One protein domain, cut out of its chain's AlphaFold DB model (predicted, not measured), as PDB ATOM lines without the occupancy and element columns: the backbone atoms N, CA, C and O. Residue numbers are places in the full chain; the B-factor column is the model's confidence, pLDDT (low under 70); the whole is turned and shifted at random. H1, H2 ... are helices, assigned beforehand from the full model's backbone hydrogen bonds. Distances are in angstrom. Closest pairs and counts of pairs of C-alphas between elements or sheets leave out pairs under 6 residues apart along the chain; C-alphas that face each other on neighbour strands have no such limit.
ATOM      1  N   THR A   9     -44.325  -2.570   1.431       91.44
ATOM      2  CA  THR A   9     -44.911  -1.774   0.355       91.44
ATOM      3  C   THR A   9     -44.906  -0.285   0.721       91.44
ATOM      4  O   THR A   9     -45.029   0.081   1.892       91.44
ATOM      5  N   PRO A  10     -44.875   0.634  -0.264       91.00
ATOM      6  CA  PRO A  10     -45.003   2.067   0.006       91.00
ATOM      7  C   PRO A  10     -46.280   2.449   0.759       91.00
ATOM      8  O   PRO A  10     -46.319   3.484   1.415       91.00
ATOM      9  N   ALA A  11     -47.344   1.650   0.627       89.69
ATOM     10  CA  ALA A  11     -48.601   1.862   1.333       89.69
ATOM     11  C   ALA A  11     -48.463   1.570   2.832       89.69
ATOM     12  O   ALA A  11     -48.930   2.360   3.648       89.69
ATOM     13  N   GLU A  12     -47.818   0.459   3.186       89.94
ATOM     14  CA  GLU A  12     -47.524   0.106   4.579       89.94
ATOM     15  C   GLU A  12     -46.563   1.112   5.202       89.94
ATOM     16  O   GLU A  12     -46.857   1.658   6.261       89.94
ATOM     17  N   LEU A  13     -45.487   1.446   4.488       89.81
ATOM     18  CA  LEU A  13     -44.513   2.425   4.954       89.81
ATOM     19  C   LEU A  13     -45.127   3.826   5.094       89.81
ATOM     20  O   LEU A  13     -44.866   4.531   6.059       89.81
ATOM     21  N   GLY A  14     -46.009   4.222   4.170       89.31
ATOM     22  CA  GLY A  14     -46.754   5.475   4.277       89.31
ATOM     23  C   GLY A  14     -47.645   5.522   5.518       89.31
ATOM     24  O   GLY A  14     -47.682   6.542   6.199       89.31
ATOM     25  N   ARG A  15     -48.311   4.411   5.857       87.50
ATOM     26  CA  ARG A  15     -49.107   4.299   7.091       87.50
ATOM     27  C   ARG A  15     -48.236   4.367   8.343       87.50
ATOM     28  O   ARG A  15     -48.619   5.054   9.283       87.50
ATOM     29  N   GLU A  16     -47.086   3.696   8.343       87.50
ATOM     30  CA  GLU A  16     -46.106   3.740   9.439       87.50
ATOM     31  C   GLU A  16     -45.624   5.175   9.700       87.50
ATOM     32  O   GLU A  16     -45.544   5.614  10.844       87.50
ATOM     33  N   LEU A  17     -45.393   5.939   8.629       86.00
ATOM     34  CA  LEU A  17     -44.986   7.345   8.679       86.00
ATOM     35  C   LEU A  17     -46.138   8.319   8.985       86.00
ATOM     36  O   LEU A  17     -45.920   9.526   9.060       86.00
ATOM     37  N   GLY A  18     -47.368   7.825   9.139       86.06
ATOM     38  CA  GLY A  18     -48.544   8.654   9.402       86.06
ATOM     39  C   GLY A  18     -49.059   9.430   8.183       86.06
ATOM     40  O   GLY A  18     -49.877  10.340   8.335       86.06
ATOM     41  N   HIS A  19     -48.630   9.088   6.966       84.56
ATOM     42  CA  HIS A  19     -49.178   9.681   5.750       84.56
ATOM     43  C   HIS A  19     -50.601   9.172   5.498       84.56
ATOM     44  O   HIS A  19     -50.828   8.001   5.180       84.56
ATOM     45  N   ASN A  20     -51.573  10.080   5.590       78.06
ATOM     46  CA  ASN A  20     -52.946   9.816   5.184       78.06
ATOM     47  C   ASN A  20     -53.144  10.188   3.709       78.06
ATOM     48  O   ASN A  20     -53.693  11.234   3.374       78.06
ATOM     49  N   ASP A  21     -52.680   9.312   2.823       81.88
ATOM     50  CA  ASP A  21     -52.770   9.504   1.372       81.88
ATOM     51  C   ASP A  21     -54.185   9.225   0.792       81.88
ATOM     52  O   ASP A  21     -54.356   9.120  -0.429       81.88
ATOM     53  N   GLY A  22     -55.205   9.075   1.650       81.69
ATOM     54  CA  GLY A  22     -56.607   8.869   1.271       81.69
ATOM     55  C   GLY A  22     -56.808   7.696   0.306       81.69
ATOM     56  O   GLY A  22     -56.361   6.577   0.562       81.69
ATOM     57  N   ASP A  23     -57.439   7.973  -0.840       82.88
ATOM     58  CA  ASP A  23     -57.747   6.985  -1.888       82.88
ATOM     59  C   ASP A  23     -56.503   6.389  -2.576       82.88
ATOM     60  O   ASP A  23     -56.610   5.463  -3.385       82.88
ATOM     61  N   ARG A  24     -55.302   6.924  -2.315       82.62
ATOM     62  CA  ARG A  24     -54.053   6.487  -2.956       82.62
ATOM     63  C   ARG A  24     -52.961   6.190  -1.927       82.62
ATOM     64  O   ARG A  24     -51.930   6.858  -1.951       82.62
ATOM     65  N   PRO A  25     -53.114   5.147  -1.095       84.25
ATOM     66  CA  PRO A  25     -52.150   4.816  -0.048       84.25
ATOM     67  C   PRO A  25     -50.717   4.688  -0.591       84.25
ATOM     68  O   PRO A  25     -50.476   4.063  -1.633       84.25
ATOM     69  N   GLY A  26     -49.763   5.316   0.099       86.12
ATOM     70  CA  GLY A  26     -48.348   5.308  -0.262       86.12
ATOM     71  C   GLY A  26     -48.011   6.127  -1.508       86.12
ATOM     72  O   GLY A  26     -46.996   5.855  -2.150       86.12
ATOM     73  N   ILE A  27     -48.855   7.075  -1.938       89.88
ATOM     74  CA  ILE A  27     -48.518   7.964  -3.064       89.88
ATOM     75  C   ILE A  27     -47.352   8.883  -2.707       89.88
ATOM     76  O   ILE A  27     -46.491   9.102  -3.558       89.88
ATOM     77  N   THR A  28     -47.289   9.351  -1.459       89.88
ATOM     78  CA  THR A  28     -46.216  10.222  -0.971       89.88
ATOM     79  C   THR A  28     -44.875   9.490  -1.022       89.88
ATOM     80  O   THR A  28     -43.930   9.954  -1.663       89.88
ATOM     81  N   VAL A  29     -44.837   8.265  -0.491       90.50
ATOM     82  CA  VAL A  29     -43.656   7.390  -0.542       90.50
ATOM     83  C   VAL A  29     -43.289   7.028  -1.987       90.50
ATOM     84  O   VAL A  29     -42.133   7.155  -2.383       90.50
ATOM     85  N   ARG A  30     -44.262   6.647  -2.830       90.50
ATOM     86  CA  ARG A  30     -44.007   6.337  -4.253       90.50
ATOM     87  C   ARG A  30     -43.461   7.522  -5.037       90.50
ATOM     88  O   ARG A  30     -42.707   7.309  -5.981       90.50
ATOM     89  N   ARG A  31     -43.867   8.750  -4.710       90.12
ATOM     90  CA  ARG A  31     -43.348   9.952  -5.367       90.12
ATOM     91  C   ARG A  31     -41.864  10.124  -5.060       90.12
ATOM     92  O   ARG A  31     -41.086  10.221  -5.999       90.12
ATOM     93  N   TYR A  32     -41.491  10.052  -3.784       90.38
ATOM     94  CA  TYR A  32     -40.089  10.095  -3.365       90.38
ATOM     95  C   TYR A  32     -39.259   8.989  -4.030       90.38
ATOM     96  O   TYR A  32     -38.207   9.249  -4.608       90.38
ATOM     97  N   LEU A  33     -39.772   7.758  -4.041       90.19
ATOM     98  CA  LEU A  33     -39.077   6.627  -4.652       90.19
ATOM     99  C   LEU A  33     -38.883   6.779  -6.164       90.19
ATOM    100  O   LEU A  33     -37.835   6.411  -6.673       90.19
ATOM    101  N   ARG A  34     -39.853   7.351  -6.890       90.00
ATOM    102  CA  ARG A  34     -39.709   7.637  -8.330       90.00
ATOM    103  C   ARG A  34     -38.658   8.704  -8.619       90.00
ATOM    104  O   ARG A  34     -38.013   8.639  -9.656       90.00
ATOM    105  N   GLU A  35     -38.518   9.685  -7.734       89.19
ATOM    106  CA  GLU A  35     -37.486  10.720  -7.846       89.19
ATOM    107  C   GLU A  35     -36.097  10.146  -7.512       89.19
ATOM    108  O   GLU A  35     -35.111  10.502  -8.154       89.19
ATOM    109  N   ARG A  36     -36.020   9.221  -6.545       88.88
ATOM    110  CA  ARG A  36     -34.767   8.599  -6.089       88.88
ATOM    111  C   ARG A  36     -34.272   7.463  -6.990       88.88
ATOM    112  O   ARG A  36     -33.066   7.324  -7.171       88.88
ATOM    113  N   TYR A  37     -35.187   6.671  -7.539       87.88
ATOM    114  CA  TYR A  37     -34.922   5.481  -8.348       87.88
ATOM    115  C   TYR A  37     -35.604   5.626  -9.722       87.88
ATOM    116  O   TYR A  37     -36.649   5.012  -9.966       87.88
ATOM    117  N   PRO A  38     -35.048   6.456 -10.628       84.88
ATOM    118  CA  PRO A  38     -35.655   6.732 -11.932       84.88
ATOM    119  C   PRO A  38     -35.675   5.508 -12.860       84.88
ATOM    120  O   PRO A  38     -36.514   5.440 -13.756       84.88
ATOM    121  N   ASP A  39     -34.802   4.530 -12.610       87.06
ATOM    122  CA  ASP A  39     -34.704   3.287 -13.383       87.06
ATOM    123  C   ASP A  39     -35.796   2.261 -13.024       87.06
ATOM    124  O   ASP A  39     -35.895   1.206 -13.653       87.06
ATOM    125  N   HIS A  40     -36.640   2.550 -12.024       85.62
ATOM    126  CA  HIS A  40     -37.735   1.659 -11.642       85.62
ATOM    127  C   HIS A  40     -38.773   1.547 -12.761       85.62
ATOM    128  O   HIS A  40     -39.308   2.547 -13.255       85.62
ATOM    129  N   LEU A  41     -39.118   0.314 -13.134       85.81
ATOM    130  CA  LEU A  41     -40.015   0.073 -14.257       85.81
ATOM    131  C   LEU A  41     -41.415   0.632 -13.985       85.81
ATOM    132  O   LEU A  41     -42.038   0.431 -12.935       85.81
ATOM    133  N   LYS A  42     -41.966   1.306 -14.994       80.12
ATOM    134  CA  LYS A  42     -43.335   1.821 -14.944       80.12
ATOM    135  C   LYS A  42     -44.320   0.662 -14.735       80.12
ATOM    136  O   LYS A  42     -44.290  -0.321 -15.463       80.12
ATOM    137  N   ASN A  43     -45.227   0.821 -13.767       80.69
ATOM    138  CA  ASN A  43     -46.225  -0.166 -13.313       80.69
ATOM    139  C   ASN A  43     -45.679  -1.372 -12.530       80.69
ATOM    140  O   ASN A  43     -46.480  -2.197 -12.088       80.69
ATOM    141  N   GLN A  44     -44.370  -1.468 -12.298       85.31
ATOM    142  CA  GLN A  44     -43.833  -2.491 -11.409       85.31
ATOM    143  C   GLN A  44     -44.214  -2.179  -9.957       85.31
ATOM    144  O   GLN A  44     -44.205  -1.017  -9.526       85.31
ATOM    145  N   ARG A  45     -44.581  -3.226  -9.208       85.75
ATOM    146  CA  ARG A  45     -44.847  -3.117  -7.771       85.75
ATOM    147  C   ARG A  45     -43.586  -2.650  -7.052       85.75
ATOM    148  O   ARG A  45     -42.478  -3.011  -7.429       85.75
ATOM    149  N   TRP A  46     -43.782  -1.817  -6.040       87.69
ATOM    150  CA  TRP A  46     -42.707  -1.391  -5.157       87.69
ATOM    151  C   TRP A  46     -42.648  -2.363  -3.988       87.69
ATOM    152  O   TRP A  46     -43.597  -2.438  -3.206       87.69
ATOM    153  N   GLU A  47     -41.543  -3.085  -3.903       89.88
ATOM    154  CA  GLU A  47     -41.216  -4.008  -2.824       89.88
ATOM    155  C   GLU A  47     -39.917  -3.489  -2.223       89.88
ATOM    156  O   GLU A  47     -38.847  -3.642  -2.809       89.88
ATOM    157  N   LEU A  48     -40.038  -2.738  -1.128       89.25
ATOM    158  CA  LEU A  48     -38.902  -2.061  -0.521       89.25
ATOM    159  C   LEU A  48     -38.191  -3.031   0.402       89.25
ATOM    160  O   LEU A  48     -38.802  -3.595   1.306       89.25
ATOM    161  N   THR A  49     -36.893  -3.177   0.189       91.12
ATOM    162  CA  THR A  49     -36.012  -3.818   1.168       91.12
ATOM    163  C   THR A  49     -35.985  -3.011   2.474       91.12
ATOM    164  O   THR A  49     -36.274  -1.807   2.448       91.12
ATOM    165  N   PRO A  50     -35.640  -3.631   3.616       87.81
ATOM    166  CA  PRO A  50     -35.486  -2.916   4.883       87.81
ATOM    167  C   PRO A  50     -34.585  -1.679   4.763       87.81
ATOM    168  O   PRO A  50     -34.932  -0.619   5.274       87.81
ATOM    169  N   GLU A  51     -33.497  -1.774   3.997       88.50
ATOM    170  CA  GLU A  51     -32.566  -0.673   3.755       88.50
ATOM    171  C   GLU A  51     -33.235   0.488   3.004       88.50
ATOM    172  O   GLU A  51     -33.118   1.648   3.402       88.50
ATOM    173  N   GLN A  52     -34.000   0.195   1.947       88.50
ATOM    174  CA  GLN A  52     -34.762   1.217   1.218       88.50
ATOM    175  C   GLN A  52     -35.861   1.833   2.085       88.50
ATOM    176  O   GLN A  52     -36.139   3.028   1.981       88.50
ATOM    177  N   ALA A  53     -36.499   1.030   2.937       90.06
ATOM    178  CA  ALA A  53     -37.490   1.522   3.879       90.06
ATOM    179  C   ALA A  53     -36.855   2.482   4.893       90.06
ATOM    180  O   ALA A  53     -37.418   3.544   5.151       90.06
ATOM    181  N   ASP A  54     -35.663   2.169   5.400       89.62
ATOM    182  CA  ASP A  54     -34.920   3.036   6.315       89.62
ATOM    183  C   ASP A  54     -34.497   4.355   5.661       89.62
ATOM    184  O   ASP A  54     -34.602   5.407   6.291       89.62
ATOM    185  N   GLU A  55     -34.112   4.351   4.381       89.38
ATOM    186  CA  GLU A  55     -33.860   5.594   3.638       89.38
ATOM    187  C   GLU A  55     -35.107   6.484   3.560       89.38
ATOM    188  O   GLU A  55     -35.034   7.698   3.762       89.38
ATOM    189  N   VAL A  56     -36.263   5.884   3.267       89.44
ATOM    190  CA  VAL A  56     -37.545   6.592   3.231       89.44
ATOM    191  C   VAL A  56     -37.890   7.119   4.631       89.44
ATOM    192  O   VAL A  56     -38.248   8.291   4.762       89.44
ATOM    193  N   ARG A  57     -37.726   6.310   5.687       89.56
ATOM    194  CA  ARG A  57     -37.928   6.741   7.082       89.56
ATOM    195  C   ARG A  57     -37.021   7.905   7.448       89.56
ATOM    196  O   ARG A  57     -37.493   8.871   8.034       89.56
ATOM    197  N   ALA A  58     -35.746   7.863   7.072       89.81
ATOM    198  CA  ALA A  58     -34.801   8.942   7.334       89.81
ATOM    199  C   ALA A  58     -35.160  10.231   6.577       89.81
ATOM    200  O   ALA A  58     -34.935  11.328   7.090       89.81
ATOM    201  N   HIS A  59     -35.729  10.115   5.374       88.38
ATOM    202  CA  HIS A  59     -36.184  11.262   4.596       88.38
ATOM    203  C   HIS A  59     -37.426  11.923   5.210       88.38
ATOM    204  O   HIS A  59     -37.426  13.131   5.447       88.38
ATOM    205  N   PHE A  60     -38.470  11.141   5.504       84.19
ATOM    206  CA  PHE A  60     -39.748  11.666   6.002       84.19
ATOM    207  C   PHE A  60     -39.751  11.929   7.516       84.19
ATOM    208  O   PHE A  60     -40.333  12.912   7.972       84.19
TER     209      PHE A  60
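Overview. This is residues 9 to 60 of the 65 residues of an uncharacterized protein of Microbacterium sp. Se63.02b (UniProt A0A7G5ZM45). Three short helices, H1, H2 and H3, are set in a loose triangle, with their centres 11.0 to 11.8 A from each other and their lines steeply turned rather than side by side. H1 packs on H2, H3 comes near both of them, and a link of 13 residues, 37 to 49, leads from H2 to H3. The printed part has 52 residues with three named helices, in the order H1, H2, H3 along the chain, and no named strand; 28 of the residues are in the helices, and the class is all helix. The whole is compact, with a radius of gyration of the C-alphas of 10.2 A, and its C-alphas span 27 by 24 by 16 A.

Along the chain. The longest helix is H3, residues 50 to 60, which measures 15.2 A from first to last C-alpha. It begins with the C-alpha of Pro 50 at (-35.486, -2.916, 4.883) and ends with that of Phe 60 at (-39.748, 11.666, 6.002). H2, residues 27 to 36, is 14.1 A long. H1, residues 10 to 16, is 9.6 A long and begins with the C-alpha of Pro 10 at (-45.003, 2.067, 0.006).

Arrangement. H3 is close to H2 but not clearly touching it, with 2 pairs of C-alphas within 8 A. The closest C-alphas of the two are those of Val 29 and Val 56, 7.2 A apart, and their lines are about perpendicular, at 75 degrees. H3 is also close to H1 but not clearly touching it, and the closest C-alphas, those of Leu 13 and Ala 53, are 7.2 A apart. H1 and H3 run the same way at a steep tilt of 63 degrees. H1 and H2 touch, with 9 pairs of C-alphas within 8 A, the closest being those of Pro 10 and Val 29 at 5.5 A. They run opposite ways at a steep tilt of 61 degrees. In H1, H2 and H3 every O i to N i+4 pair is within hydrogen-bond range.

Size, cuts and confidence. The two C-alphas farthest apart are those of Gly 18 and Asp 39, at 27.2 A, and those of the first and last printed residues, Thr 9 and Phe 60, are 15.5 A apart. The link from H1 to H2, with 10 residues, is short, and the link from H2 to H3, with 13 residues, is long. The C-alphas of residues 37 to 49 lie 7 to 15 A from the mean of all C-alphas. The printed part has no cut. The mean pLDDT of the printed part is 87.4, and no printed residue is under 70.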